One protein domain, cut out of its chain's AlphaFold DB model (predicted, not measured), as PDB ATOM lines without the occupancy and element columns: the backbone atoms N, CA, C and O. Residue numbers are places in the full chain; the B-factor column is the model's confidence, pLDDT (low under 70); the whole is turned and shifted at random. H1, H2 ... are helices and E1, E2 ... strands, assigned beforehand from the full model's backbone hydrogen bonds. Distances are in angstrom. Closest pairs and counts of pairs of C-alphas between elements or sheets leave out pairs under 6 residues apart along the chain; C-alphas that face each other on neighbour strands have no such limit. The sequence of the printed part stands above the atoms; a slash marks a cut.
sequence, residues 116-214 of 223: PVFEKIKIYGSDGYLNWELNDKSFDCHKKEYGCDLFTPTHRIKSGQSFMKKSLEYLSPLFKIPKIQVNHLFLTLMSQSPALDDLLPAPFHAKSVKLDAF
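This is residues 116 to 214 of the 223 residues of the protein "F-box domain-containing protein" of Caenorhabditis nigoni (UniProt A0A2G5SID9). A single seven-stranded sheet, twisted, has one short helix, H1, over one face and the opposite face bare. The long link of residues 190 to 204 loops over the same side as H1, and the first ends of E1, E6 and E7 bend toward that side. The printed part has 99 residues, with seven named strands and one named helix in the order E1 E2 E3 E4 E5 H1 E6 E7; it is mostly strand. The sheet is mixed, in the order E5 E4 E3 E2 E1 E6 E7, with E1, E6 and E7 parallel and the other neighbours antiparallel. It is compact, with a radius of gyration of the C-alphas of 13.2 A, and spans 39 by 31 by 20 A.

E1, residues 117 to 126, E2, residues 129 to 134, E3, residues 137 to 144, E4, residues 147 to 151, and E5, residues 156 to 159, form a meander, each strand the antiparallel neighbour of the one before and each successive pair a hairpin. E1 and E2 stand at 170 degrees, with N 124 and O 131 2.8 A apart. E2 and E3 have N 139 and O 132 at 2.8 A, E3 and E4 have N 151 and O 140 at 2.7 A, and E4 and E5 have N 157 and O 150 at 2.8 A. H1, residues 163 to 171, is on the sheet at a height of 7.5 A, over E3, and runs along the strands, at 7 degrees to E3 on the local plane. The closest C-alphas of H1 and E3 are those of Phe 163 and Lys 143, 5.3 A apart. In H1, 4 of 5 O i to N i+4 pairs are within hydrogen-bond range. E6, residues 181 to 189, is parallel to E1 at 7 degrees, with N 123 and O 186 2.8 A apart. E7, residues 205 to 213, is parallel to E6 at 8 degrees, with N 210 and O 185 2.8 A apart. E5 and E7 are the edge strands and are apart.

E1 starts at C-alpha 117, (112.427, 0.814, -39.759), and is 27.0 A long, bending by 53 degrees at residue 120. E2 is 16.7 A long, E3 22.9 A, E4 13.6 A, E5 9.9 A and H1 12.2 A. H1 begins at C-alpha 163, (91.253, -14.496, -45.843). E6, 21.8 A long, bends by 69 degrees at residue 184. E7, 20.7 A long, bends by 76 degrees at residue 208 and ends at C-alpha 213, (89.995, -4.307, -29.154).

The two C-alphas farthest apart, of Tyr 146 and Lys 207, are 39.2 A apart. The printed part has no cut. The link from E6 to E7 is long. Mean pLDDT of the printed part is 90.1, with residues 194 to 196 and 198 under 70.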
ATOM      1  N   PRO A 116     115.584  -2.121 -40.680       89.69
ATOM      2  CA  PRO A 116     114.180  -2.369 -40.993       89.69
ATOM      3  C   PRO A 116     113.265  -1.479 -40.143       89.69
ATOM      4  O   PRO A 116     112.580  -1.951 -39.234       89.69
ATOM      5  N   VAL A 117     113.289  -0.173 -40.426       93.62
ATOM      6  CA  VAL A 117     112.427   0.814 -39.759       93.62
ATOM      7  C   VAL A 117     111.148   1.006 -40.561       93.62
ATOM      8  O   VAL A 117     111.205   1.416 -41.716       93.62
ATOM      9  N   PHE A 118     110.003   0.755 -39.942       95.31
ATOM     10  CA  PHE A 118     108.693   1.123 -40.463       95.31
ATOM     11  C   PHE A 118     108.214   2.372 -39.735       95.31
ATOM     12  O   PHE A 118     108.197   2.420 -38.505       95.31
ATOM     13  N   GLU A 119     107.803   3.382 -40.494       96.25
ATOM     14  CA  GLU A 119     107.190   4.572 -39.913       96.25
ATOM     15  C   GLU A 119     105.867   4.191 -39.253       96.25
ATOM     16  O   GLU A 119     105.552   4.591 -38.134       96.25
ATOM     17  N   LYS A 120     105.087   3.350 -39.929       96.25
ATOM     18  CA  LYS A 120     103.738   3.055 -39.484       96.25
ATOM     19  C   LYS A 120     103.288   1.683 -39.931       96.25
ATOM     20  O   LYS A 120     103.438   1.323 -41.095       96.25
ATOM     21  N   ILE A 121     102.691   0.948 -39.006       96.06
ATOM     22  CA  ILE A 121     101.975  -0.288 -39.290       96.06
ATOM     23  C   ILE A 121     100.579  -0.131 -38.706       96.06
ATOM     24  O   ILE A 121     100.424   0.069 -37.504       96.06
ATOM     25  N   LYS A 122      99.557  -0.215 -39.552       96.12
ATOM     26  CA  LYS A 122      98.171  -0.352 -39.103       96.12
ATOM     27  C   LYS A 122      97.665  -1.714 -39.502       96.12
ATOM     28  O   LYS A 122      97.861  -2.122 -40.641       96.12
ATOM     29  N   ILE A 123      96.976  -2.378 -38.596       94.94
ATOM     30  CA  ILE A 123      96.280  -3.625 -38.867       94.94
ATOM     31  C   ILE A 123      94.875  -3.463 -38.322       94.94
ATOM     32  O   ILE A 123      94.693  -3.097 -37.161       94.94
ATOM     33  N   TYR A 124      93.893  -3.725 -39.168       92.88
ATOM     34  CA  TYR A 124      92.502  -3.764 -38.779       92.88
ATOM     35  C   TYR A 124      91.905  -5.118 -39.177       92.88
ATOM     36  O   TYR A 124      92.087  -5.612 -40.292       92.88
ATOM     37  N   GLY A 125      91.228  -5.755 -38.225       91.00
ATOM     38  CA  GLY A 125      90.640  -7.080 -38.377       91.00
ATOM     39  C   GLY A 125      89.171  -7.105 -37.977       91.00
ATOM     40  O   GLY A 125      88.769  -6.510 -36.975       91.00
ATOM     41  N   SER A 126      88.370  -7.817 -38.765       88.88
ATOM     42  CA  SER A 126      86.952  -8.087 -38.517       88.88
ATOM     43  C   SER A 126      86.569  -9.464 -39.091       88.88
ATOM     44  O   SER A 126      87.361 -10.103 -39.783       88.88
ATOM     45  N   ASP A 127      85.336  -9.922 -38.867       87.69
ATOM     46  CA  ASP A 127      84.862 -11.262 -39.260       87.69
ATOM     47  C   ASP A 127      84.895 -11.534 -40.772       87.69
ATOM     48  O   ASP A 127      84.920 -12.687 -41.220       87.69
ATOM     49  N   GLY A 128      84.855 -10.470 -41.575       90.81
ATOM     50  CA  GLY A 128      84.766 -10.547 -43.032       90.81
ATOM     51  C   GLY A 128      86.012 -10.092 -43.782       90.81
ATOM     52  O   GLY A 128      86.060 -10.264 -45.002       90.81
ATOM     53  N   TYR A 129      86.990  -9.485 -43.110       92.56
ATOM     54  CA  TYR A 129      88.183  -8.966 -43.769       92.56
ATOM     55  C   TYR A 129      89.322  -8.673 -42.796       92.56
ATOM     56  O   TYR A 129      89.115  -8.466 -41.601       92.56
ATOM     57  N   LEU A 130      90.527  -8.613 -43.352       94.50
ATOM     58  CA  LEU A 130      91.706  -8.073 -42.696       94.50
ATOM     59  C   LEU A 130      92.341  -7.049 -43.633       94.50
ATOM     60  O   LEU A 130      92.640  -7.375 -44.782       94.50
ATOM     61  N   ASN A 131      92.553  -5.834 -43.152       95.50
ATOM     62  CA  ASN A 131      93.281  -4.802 -43.872       95.50
ATOM     63  C   ASN A 131      94.504  -4.367 -43.078       95.50
ATOM     64  O   ASN A 131      94.513  -4.359 -41.846       95.50
ATOM     65  N   TRP A 132      95.558  -4.007 -43.793       96.12
ATOM     66  CA  TRP A 132      96.758  -3.486 -43.172       96.12
ATOM     67  C   TRP A 132      97.437  -2.441 -44.048       96.12
ATOM     68  O   TRP A 132      97.405  -2.495 -45.273       96.12
ATOM     69  N   GLU A 133      98.060  -1.475 -43.389       96.88
ATOM     70  CA  GLU A 133      98.814  -0.383 -43.994       96.88
ATOM     71  C   GLU A 133     100.255  -0.506 -43.497       96.88
ATOM     72  O   GLU A 133     100.491  -0.519 -42.286       96.88
ATOM     73  N   LEU A 134     101.210  -0.615 -44.417       95.44
ATOM     74  CA  LEU A 134     102.643  -0.544 -44.132       95.44
ATOM     75  C   LEU A 134     103.158   0.765 -44.728       95.44
ATOM     76  O   LEU A 134     103.258   0.890 -45.946       95.44
ATOM     77  N   ASN A 135     103.471   1.740 -43.878       94.75
ATOM     78  CA  ASN A 135     103.736   3.126 -44.262       94.75
ATOM     79  C   ASN A 135     102.603   3.708 -45.127       94.75
ATOM     80  O   ASN A 135     101.549   4.041 -44.603       94.75
ATOM     81  N   ASP A 136     102.828   3.838 -46.432       92.88
ATOM     82  CA  ASP A 136     101.916   4.382 -47.437       92.88
ATOM     83  C   ASP A 136     101.236   3.297 -48.293       92.88
ATOM     84  O   ASP A 136     100.442   3.605 -49.182       92.88
ATOM     85  N   LYS A 137     101.537   2.016 -48.043       95.12
ATOM     86  CA  LYS A 137     101.053   0.882 -48.839       95.12
ATOM     87  C   LYS A 137      99.943   0.137 -48.125       95.12
ATOM     88  O   LYS A 137     100.169  -0.465 -47.076       95.12
ATOM     89  N   SER A 138      98.775   0.126 -48.752       95.88
ATOM     90  CA  SER A 138      97.580  -0.542 -48.244       95.88
ATOM     91  C   SER A 138      97.386  -1.921 -48.859       95.88
ATOM     92  O   SER A 138      97.675  -2.156 -50.035       95.88
ATOM     93  N   PHE A 139      96.872  -2.821 -48.037       96.69
ATOM     94  CA  PHE A 139      96.509  -4.174 -48.397       96.69
ATOM     95  C   PHE A 139      95.167  -4.508 -47.762       96.69
ATOM     96  O   PHE A 139      94.933  -4.192 -46.596       96.69
ATOM     97  N   ASP A 140      94.324  -5.215 -48.503       97.31
ATOM     98  CA  ASP A 140      92.984  -5.576 -48.054       97.31
ATOM     99  C   ASP A 140      92.678  -7.010 -48.462       97.31
ATOM    100  O   ASP A 140      92.834  -7.385 -49.623       97.31
ATOM    101  N   CYS A 141      92.232  -7.842 -47.528       97.25
ATOM    102  CA  CYS A 141      91.836  -9.211 -47.817       97.25
ATOM    103  C   CYS A 141      90.401  -9.453 -47.375       97.25
ATOM    104  O   CYS A 141      90.099  -9.447 -46.184       97.25
ATOM    105  N   HIS A 142      89.516  -9.701 -48.339       96.50
ATOM    106  CA  HIS A 142      88.092  -9.893 -48.093       96.50
ATOM    107  C   HIS A 142      87.707 -11.364 -48.191       96.50
ATOM    108  O   HIS A 142      88.038 -12.048 -49.167       96.50
ATOM    109  N   LYS A 143      86.931 -11.832 -47.213       95.88
ATOM    110  CA  LYS A 143      86.286 -13.144 -47.230       95.88
ATOM    111  C   LYS A 143      85.368 -13.272 -48.445       95.88
ATOM    112  O   LYS A 143      84.618 -12.354 -48.781       95.88
ATOM    113  N   LYS A 144      85.412 -14.436 -49.084       96.25
ATOM    114  CA  LYS A 144      84.468 -14.884 -50.113       96.25
ATOM    115  C   LYS A 144      83.859 -16.216 -49.694       96.25
ATOM    116  O   LYS A 144      84.326 -16.844 -48.748       96.25
ATOM    117  N   GLU A 145      82.812 -16.630 -50.402       94.00
ATOM    118  CA  GLU A 145      82.157 -17.924 -50.183       94.00
ATOM    119  C   GLU A 145      83.163 -19.082 -50.281       94.00
ATOM    120  O   GLU A 145      83.248 -19.908 -49.377       94.00
ATOM    121  N   TYR A 146      84.014 -19.057 -51.314       92.38
ATOM    122  CA  TYR A 146      85.070 -20.045 -51.546       92.38
ATOM    123  C   TYR A 146      86.460 -19.394 -51.530       92.38
ATOM    124  O   TYR A 146      87.126 -19.275 -52.560       92.38
ATOM    125  N   GLY A 147      86.889 -18.937 -50.351       95.69
ATOM    126  CA  GLY A 147      88.235 -18.404 -50.120       95.69
ATOM    127  C   GLY A 147      88.266 -16.895 -49.872       95.69
ATOM    128  O   GLY A 147      87.545 -16.389 -49.008       95.69
ATOM    129  N   CYS A 148      89.128 -16.166 -50.586       97.12
ATOM    130  CA  CYS A 148      89.300 -14.725 -50.412       97.12
ATOM    131  C   CYS A 148      89.824 -13.992 -51.655       97.12
ATOM    132  O   CYS A 148      90.438 -14.573 -52.553       97.12
ATOM    133  N   ASP A 149      89.607 -12.678 -51.653       97.81
ATOM    134  CA  ASP A 149      90.254 -11.735 -52.561       97.81
ATOM    135  C   ASP A 149      91.247 -10.878 -51.775       97.81
ATOM    136  O   ASP A 149      90.840 -10.150 -50.871       97.81
ATOM    137  N   LEU A 150      92.528 -10.951 -52.133       97.56
ATOM    138  CA  LEU A 150      93.585 -10.088 -51.612       97.56
ATOM    139  C   LEU A 150      93.874  -8.962 -52.609       97.56
ATOM    140  O   LEU A 150      94.161  -9.218 -53.775       97.56
ATOM    141  N   PHE A 151      93.854  -7.729 -52.134       97.19
ATOM    142  CA  PHE A 151      94.269  -6.529 -52.840       97.19
ATOM    143  C   PHE A 151      95.621  -6.109 -52.272       97.19
ATOM    144  O   PHE A 151      95.763  -5.894 -51.071       97.19
ATOM    145  N   THR A 152      96.631  -6.064 -53.131       93.94
ATOM    146  CA  THR A 152      97.939  -5.476 -52.831       93.94
ATOM    147  C   THR A 152      98.012  -4.094 -53.486       93.94
ATOM    148  O   THR A 152      97.173  -3.791 -54.340       93.94
ATOM    149  N   PRO A 153      99.042  -3.281 -53.193       91.31
ATOM    150  CA  PRO A 153      99.216  -1.983 -53.846       91.31
ATOM    151  C   PRO A 153      99.251  -2.041 -55.379       91.31
ATOM    152  O   PRO A 153      99.035  -1.032 -56.039       91.31
ATOM    153  N   THR A 154      99.553  -3.208 -55.956       87.88
ATOM    154  CA  THR A 154      99.768  -3.357 -57.398       87.88
ATOM    155  C   THR A 154      98.784  -4.303 -58.076       87.88
ATOM    156  O   THR A 154      98.542  -4.159 -59.272       87.88
ATOM    157  N   HIS A 155      98.218  -5.285 -57.366       90.12
ATOM    158  CA  HIS A 155      97.433  -6.347 -57.996       90.12
ATOM    159  C   HIS A 155      96.340  -6.905 -57.081       90.12
ATOM    160  O   HIS A 155      96.445  -6.894 -55.857       90.12
ATOM    161  N   ARG A 156      95.320  -7.508 -57.700       95.12
ATOM    162  CA  ARG A 156      94.335  -8.357 -57.023       95.12
ATOM    163  C   ARG A 156      94.695  -9.829 -57.206       95.12
ATOM    164  O   ARG A 156      94.942 -10.278 -58.323       95.12
ATOM    165  N   ILE A 157      94.652 -10.591 -56.121       95.00
ATOM    166  CA  ILE A 157      94.951 -12.021 -56.072       95.00
ATOM    167  C   ILE A 157      93.722 -12.747 -55.528       95.00
ATOM    168  O   ILE A 157      93.329 -12.545 -54.381       95.00
ATOM    169  N   LYS A 158      93.137 -13.625 -56.343       96.12
ATOM    170  CA  LYS A 158      92.102 -14.558 -55.886       96.12
ATOM    171  C   LYS A 158      92.770 -15.778 -55.264       96.12
ATOM    172  O   LYS A 158      93.734 -16.301 -55.823       96.12
ATOM    173  N   SER A 159      92.269 -16.249 -54.130       94.75
ATOM    174  CA  SER A 159      92.792 -17.446 -53.476       94.75
ATOM    175  C   SER A 159      91.667 -18.302 -52.918       94.75
ATOM    176  O   SER A 159      90.743 -17.779 -52.310       94.75
ATOM    177  N   GLY A 160      91.779 -19.625 -53.059       95.50
ATOM    178  CA  GLY A 160      90.888 -20.572 -52.377       95.50
ATOM    179  C   GLY A 160      91.162 -20.701 -50.871       95.50
ATOM    180  O   GLY A 160      90.444 -21.411 -50.177       95.50
ATOM    181  N   GLN A 161      92.204 -20.043 -50.350       94.38
ATOM    182  CA  GLN A 161      92.493 -20.018 -48.917       94.38
ATOM    183  C   GLN A 161      91.559 -19.057 -48.167       94.38
ATOM    184  O   GLN A 161      91.043 -18.102 -48.749       94.38
ATOM    185  N   SER A 162      91.394 -19.261 -46.856       93.19
ATOM    186  CA  SER A 162      90.701 -18.290 -46.005       93.19
ATOM    187  C   SER A 162      91.433 -16.943 -45.994       93.19
ATOM    188  O   SER A 162      92.663 -16.895 -46.081       93.19
ATOM    189  N   PHE A 163      90.680 -15.847 -45.850       92.69
ATOM    190  CA  PHE A 163      91.253 -14.496 -45.843       92.69
ATOM    191  C   PHE A 163      92.289 -14.310 -44.725       92.69
ATOM    192  O   PHE A 163      93.340 -13.719 -44.961       92.69
ATOM    193  N   MET A 164      92.054 -14.893 -43.543       90.19
ATOM    194  CA  MET A 164      93.007 -14.865 -42.427       90.19
ATOM    195  C   MET A 164      94.323 -15.547 -42.786       90.19
ATOM    196  O   MET A 164      95.380 -14.924 -42.707       90.19
ATOM    197  N   LYS A 165      94.267 -16.802 -43.257       91.50
ATOM    198  CA  LYS A 165      95.470 -17.542 -43.652       91.50
ATOM    199  C   LYS A 165      96.231 -16.787 -44.738       91.50
ATOM    200  O   LYS A 165      97.441 -16.604 -44.627       91.50
ATOM    201  N   LYS A 166      95.512 -16.285 -45.748       93.50
ATOM    202  CA  LYS A 166      96.120 -15.558 -46.860       93.50
ATOM    203  C   LYS A 166      96.778 -14.252 -46.425       93.50
ATOM    204  O   LYS A 166      97.831 -13.912 -46.950       93.50
ATOM    205  N   SER A 167      96.192 -13.541 -45.468       92.94
ATOM    206  CA  SER A 167      96.749 -12.293 -44.940       92.94
ATOM    207  C   SER A 167      97.999 -12.530 -44.091       92.94
ATOM    208  O   SER A 167      98.998 -11.825 -44.235       92.94
ATOM    209  N   LEU A 168      97.997 -13.575 -43.258       90.88
ATOM    210  CA  LEU A 168      99.141 -13.936 -42.410       90.88
ATOM    211  C   LEU A 168     100.358 -14.405 -43.220       90.88
ATOM    212  O   LEU A 168     101.492 -14.152 -42.815       90.88
ATOM    213  N   GLU A 169     100.163 -14.977 -44.416       90.88
ATOM    214  CA  GLU A 169     101.265 -15.234 -45.360       90.88
ATOM    215  C   GLU A 169     102.055 -13.958 -45.719       90.88
ATOM    216  O   GLU A 169     103.210 -14.059 -46.139       90.88
ATOM    217  N   TYR A 170     101.456 -12.769 -45.594       90.62
ATOM    218  CA  TYR A 170     102.104 -11.479 -45.851       90.62
ATOM    219  C   TYR A 170     102.569 -10.793 -44.570       90.62
ATOM    220  O   TYR A 170     103.694 -10.297 -44.533       90.62
ATOM    221  N   LEU A 171     101.739 -10.793 -43.526       90.12
ATOM    222  CA  LEU A 171     102.021 -10.087 -42.276       90.12
ATOM    223  C   LEU A 171     103.033 -10.810 -41.382       90.12
ATOM    224  O   LEU A 171     103.993 -10.192 -40.930       90.12
ATOM    225  N   SER A 172     102.888 -12.115 -41.144       88.88
ATOM    226  CA  SER A 172     103.743 -12.825 -40.179       88.88
ATOM    227  C   SER A 172     105.246 -12.776 -40.517       88.88
ATOM    228  O   SER A 172     106.056 -12.652 -39.597       88.88
ATOM    229  N   PRO A 173     105.691 -12.844 -41.793       87.81
ATOM    230  CA  PRO A 173     107.109 -12.688 -42.131       87.81
ATOM    231  C   PRO A 173     107.702 -11.311 -41.800       87.81
ATOM    232  O   PRO A 173     108.919 -11.230 -41.603       87.81
ATOM    233  N   LEU A 174     106.873 -10.261 -41.750       89.56
ATOM    234  CA  LEU A 174     107.274  -8.888 -41.433       89.56
ATOM    235  C   LEU A 174     107.777  -8.795 -39.990       89.56
ATOM    236  O   LEU A 174     108.889  -8.343 -39.742       89.56
ATOM    237  N   PHE A 175     107.009  -9.340 -39.047       87.69
ATOM    238  CA  PHE A 175     107.363  -9.364 -37.624       87.69
ATOM    239  C   PHE A 175     108.501 -10.344 -37.291       87.69
ATOM    240  O   PHE A 175     109.021 -10.351 -36.182       87.69
ATOM    241  N   LYS A 176     108.947 -11.143 -38.269       87.12
ATOM    242  CA  LYS A 176     110.145 -12.000 -38.188       87.12
ATOM    243  C   LYS A 176     111.389 -11.336 -38.792       87.12
ATOM    244  O   LYS A 176     112.378 -12.020 -39.090       87.12
ATOM    245  N   ILE A 177     111.349 -10.036 -39.081       89.06
ATOM    246  CA  ILE A 177     112.528  -9.286 -39.514       89.06
ATOM    247  C   ILE A 177     113.407  -8.999 -38.281       89.06
ATOM    248  O   ILE A 177     112.918  -8.411 -37.314       89.06
ATOM    249  N   PRO A 178     114.691  -9.412 -38.276       86.12
ATOM    250  CA  PRO A 178     115.584  -9.152 -37.154       86.12
ATOM    251  C   PRO A 178     115.678  -7.657 -36.855       86.12
ATOM    252  O   PRO A 178     115.906  -6.865 -37.765       86.12
ATOM    253  N   LYS A 179     115.553  -7.284 -35.576       88.31
ATOM    254  CA  LYS A 179     115.668  -5.891 -35.113       88.31
ATOM    255  C   LYS A 179     114.681  -4.929 -35.798       88.31
ATOM    256  O   LYS A 179     115.010  -3.755 -35.969       88.31
ATOM    257  N   ILE A 180     113.501  -5.415 -36.199       91.44
ATOM    258  CA  ILE A 180     112.427  -4.557 -36.714       91.44
ATOM    259  C   ILE A 180     112.094  -3.453 -35.709       91.44
ATOM    260  O   ILE A 180     111.970  -3.697 -34.507       91.44
ATOM    261  N   GLN A 181     111.985  -2.234 -36.229       92.81
ATOM    262  CA  GLN A 181     111.586  -1.054 -35.477       92.81
ATOM    263  C   GLN A 181     110.345  -0.466 -36.127       92.81
ATOM    264  O   GLN A 181     110.307  -0.287 -37.343       92.81
ATOM    265  N   VAL A 182     109.341  -0.151 -35.319       95.12
ATOM    266  CA  VAL A 182     108.085   0.442 -35.782       95.12
ATOM    267  C   VAL A 182     107.861   1.741 -35.016       95.12
ATOM    268  O   VAL A 182     107.819   1.730 -33.790       95.12
ATOM    269  N   ASN A 183     107.723   2.884 -35.690       96.25
ATOM    270  CA  ASN A 183     107.469   4.136 -34.966       96.25
ATOM    271  C   ASN A 183     106.032   4.156 -34.416       96.25
ATOM    272  O   ASN A 183     105.816   4.424 -33.232       96.25
ATOM    273  N   HIS A 184     105.054   3.797 -35.247       97.00
ATOM    274  CA  HIS A 184     103.646   3.812 -34.859       97.00
ATOM    275  C   HIS A 184     102.938   2.511 -35.238       97.00
ATOM    276  O   HIS A 184     102.710   2.240 -36.419       97.00
ATOM    277  N   LEU A 185     102.569   1.714 -34.234       95.50
ATOM    278  CA  LEU A 185     101.745   0.521 -34.409       95.50
ATOM    279  C   LEU A 185     100.297   0.820 -34.014       95.50
ATOM    280  O   LEU A 185     100.025   1.247 -32.895       95.50
ATOM    281  N   PHE A 186      99.366   0.544 -34.918       95.06
ATOM    282  CA  PHE A 186      97.931   0.615 -34.665       95.06
ATOM    283  C   PHE A 186      97.325  -0.757 -34.916       95.06
ATOM    284  O   PHE A 186      97.443  -1.293 -36.019       95.06
ATOM    285  N   LEU A 187      96.662  -1.314 -33.913       92.25
ATOM    286  CA  LEU A 187      95.976  -2.591 -34.020       92.25
ATOM    287  C   LEU A 187      94.521  -2.397 -33.604       92.25
ATOM    288  O   LEU A 187      94.244  -2.057 -32.456       92.25
ATOM    289  N   THR A 188      93.602  -2.605 -34.541       91.19
ATOM    290  CA  THR A 188      92.163  -2.535 -34.286       91.19
ATOM    291  C   THR A 188      91.525  -3.878 -34.601       91.19
ATOM    292  O   THR A 188      91.532  -4.317 -35.747       91.19
ATOM    293  N   LEU A 189      90.971  -4.544 -33.598       87.56
ATOM    294  CA  LEU A 189      90.422  -5.891 -33.729       87.56
ATOM    295  C   LEU A 189      88.983  -5.893 -33.224       87.56
ATOM    296  O   LEU A 189      88.720  -5.683 -32.040       87.56
ATOM    297  N   MET A 190      88.052  -6.095 -34.152       85.12
ATOM    298  CA  MET A 190      86.614  -6.002 -33.881       85.12
ATOM    299  C   MET A 190      85.985  -7.348 -33.511       85.12
ATOM    300  O   MET A 190      84.827  -7.381 -33.104       85.12
ATOM    301  N   SER A 191      86.712  -8.451 -33.690       77.12
ATOM    302  CA  SER A 191      86.229  -9.794 -33.392       77.12
ATOM    303  C   SER A 191      87.362 -10.761 -33.058       77.12
ATOM    304  O   SER A 191      88.499 -10.589 -33.505       77.12
ATOM    305  N   GLN A 192      87.041 -11.791 -32.267       70.44
ATOM    306  CA  GLN A 192      88.005 -12.815 -31.872       70.44
ATOM    307  C   GLN A 192      88.423 -13.670 -33.066       70.44
ATOM    308  O   GLN A 192      87.592 -14.248 -33.768       70.44
ATOM    309  N   SER A 193      89.734 -13.813 -33.256       72.25
ATOM    310  CA  SER A 193      90.287 -14.758 -34.219       72.25
ATOM    311  C   SER A 193      91.557 -15.394 -33.658       72.25
ATOM    312  O   SER A 193      92.577 -14.709 -33.591       72.25
ATOM    313  N   PRO A 194      91.549 -16.701 -33.330       69.81
ATOM    314  CA  PRO A 194      92.740 -17.412 -32.851       69.81
ATOM    315  C   PRO A 194      93.932 -17.315 -33.812       69.81
ATOM    316  O   PRO A 194      95.085 -17.356 -33.409       69.81
ATOM    317  N   ALA A 195      93.674 -17.116 -35.109       68.88
ATOM    318  CA  ALA A 195      94.729 -16.925 -36.101       68.88
ATOM    319  C   ALA A 195      95.566 -15.647 -35.865       68.88
ATOM    320  O   ALA A 195      96.667 -15.532 -36.397       68.88
ATOM    321  N   LEU A 196      95.057 -14.681 -35.091       69.12
ATOM    322  CA  LEU A 196      95.789 -13.465 -34.727       69.12
ATOM    323  C   LEU A 196      96.782 -13.679 -33.581       69.12
ATOM    324  O   LEU A 196      97.679 -12.851 -33.434       69.12
ATOM    325  N   ASP A 197      96.692 -14.786 -32.839       70.69
ATOM    326  CA  ASP A 197      97.684 -15.130 -31.809       70.69
ATOM    327  C   ASP A 197      99.082 -15.296 -32.437       70.69
ATOM    328  O   ASP A 197     100.096 -14.915 -31.857       70.69
ATOM    329  N   ASP A 198      99.127 -15.758 -33.691       69.69
ATOM    330  CA  ASP A 198     100.351 -15.935 -34.480       69.69
ATOM    331  C   ASP A 198     100.820 -14.656 -35.208       69.69
ATOM    332  O   ASP A 198     101.839 -14.672 -35.917       69.69
ATOM    333  N   LEU A 199     100.081 -13.544 -35.103       74.31
ATOM    334  CA  LEU A 199     100.379 -12.316 -35.848       74.31
ATOM    335  C   LEU A 199     101.670 -11.654 -35.356       74.31
ATOM    336  O   LEU A 199     102.465 -11.189 -36.177       74.31
ATOM    337  N   LEU A 200     101.885 -11.639 -34.039       78.31
ATOM    338  CA  LEU A 200     103.045 -11.033 -33.376       78.31
ATOM    339  C   LEU A 200     103.884 -12.122 -32.685       78.31
ATOM    340  O   LEU A 200     103.902 -12.218 -31.461       78.31
ATOM    341  N   PRO A 201     104.591 -12.968 -33.459       70.88
ATOM    342  CA  PRO A 201     105.208 -14.192 -32.946       70.88
ATOM    343  C   PRO A 201     106.443 -13.948 -32.070       70.88
ATOM    344  O   PRO A 201     106.954 -14.880 -31.454       70.88
ATOM    345  N   ALA A 202     106.987 -12.730 -32.073       77.75
ATOM    346  CA  ALA A 202     108.170 -12.363 -31.315       77.75
ATOM    347  C   ALA A 202     108.078 -10.897 -30.870       77.75
ATOM    348  O   ALA A 202     107.524 -10.081 -31.610       77.75
ATOM    349  N   PRO A 203     108.659 -10.541 -29.710       82.31
ATOM    350  CA  PRO A 203     108.764  -9.151 -29.292       82.31
ATOM    351  C   PRO A 203     109.596  -8.313 -30.270       82.31
ATOM    352  O   PRO A 203     110.612  -8.774 -30.798       82.31
ATOM    353  N   PHE A 204     109.199  -7.061 -30.476       86.44
ATOM    354  CA  PHE A 204     109.919  -6.095 -31.304       86.44
ATOM    355  C   PHE A 204     109.747  -4.675 -30.767       86.44
ATOM    356  O   PHE A 204     108.873  -4.415 -29.946       86.44
ATOM    357  N   HIS A 205     110.585  -3.755 -31.245       89.06
ATOM    358  CA  HIS A 205     110.563  -2.373 -30.788       89.06
ATOM    359  C   HIS A 205     109.456  -1.577 -31.485       89.06
ATOM    360  O   HIS A 205     109.484  -1.415 -32.711       89.06
ATOM    361  N   ALA A 206     108.530  -1.029 -30.700       92.81
ATOM    362  CA  ALA A 206     107.547  -0.055 -31.155       92.81
ATOM    363  C   ALA A 206     107.665   1.241 -30.336       92.81
ATOM    364  O   ALA A 206     107.589   1.196 -29.112       92.81
ATOM    365  N   LYS A 207     107.819   2.411 -30.976       95.31
ATOM    366  CA  LYS A 207     107.883   3.690 -30.229       95.31
ATOM    367  C   LYS A 207     106.536   4.078 -29.627       95.31
ATOM    368  O   LYS A 207     106.483   4.744 -28.599       95.31
ATOM    369  N   SER A 208     105.446   3.706 -30.291       95.81
ATOM    370  CA  SER A 208     104.088   3.909 -29.799       95.81
ATOM    371  C   SER A 208     103.166   2.818 -30.320       95.81
ATOM    372  O   SER A 208     103.303   2.357 -31.458       95.81
ATOM    373  N   VAL A 209     102.221   2.423 -29.472       93.94
ATOM    374  CA  VAL A 209     101.234   1.391 -29.771       93.94
ATOM    375  C   VAL A 209      99.853   1.923 -29.406       93.94
ATOM    376  O   VAL A 209      99.640   2.392 -28.289       93.94
ATOM    377  N   LYS A 210      98.912   1.841 -30.345       93.81
ATOM    378  CA  LYS A 210      97.483   2.036 -30.098       93.81
ATOM    379  C   LYS A 210      96.755   0.720 -30.347       93.81
ATOM    380  O   LYS A 210      96.851   0.169 -31.442       93.81
ATOM    381  N   LEU A 211      96.021   0.253 -29.342       90.12
ATOM    382  CA  LEU A 211      95.237  -0.977 -29.393       90.12
ATOM    383  C   LEU A 211      93.768  -0.634 -29.169       90.12
ATOM    384  O   LEU A 211      93.416  -0.106 -28.119       90.12
ATOM    385  N   ASP A 212      92.930  -0.959 -30.146       87.31
ATOM    386  CA  ASP A 212      91.478  -0.866 -30.045       87.31
ATOM    387  C   ASP A 212      90.920  -2.289 -30.214       87.31
ATOM    388  O   ASP A 212      90.927  -2.835 -31.315       87.31
ATOM    389  N   ALA A 213      90.482  -2.927 -29.129       81.62
ATOM    390  CA  ALA A 213      89.995  -4.307 -29.154       81.62
ATOM    391  C   ALA A 213      88.572  -4.390 -28.590       81.62
ATOM    392  O   ALA A 213      88.292  -3.849 -27.522       81.62
ATOM    393  N   PHE A 214      87.682  -5.085 -29.298       78.44
ATOM    394  CA  PHE A 214      86.295  -5.296 -28.882       78.44
ATOM    395  C   PHE A 214      86.043  -6.784 -28.646       78.44
ATOM    396  O   PHE A 214      86.263  -7.590 -29.543       78.44
TER     397      PHE A 214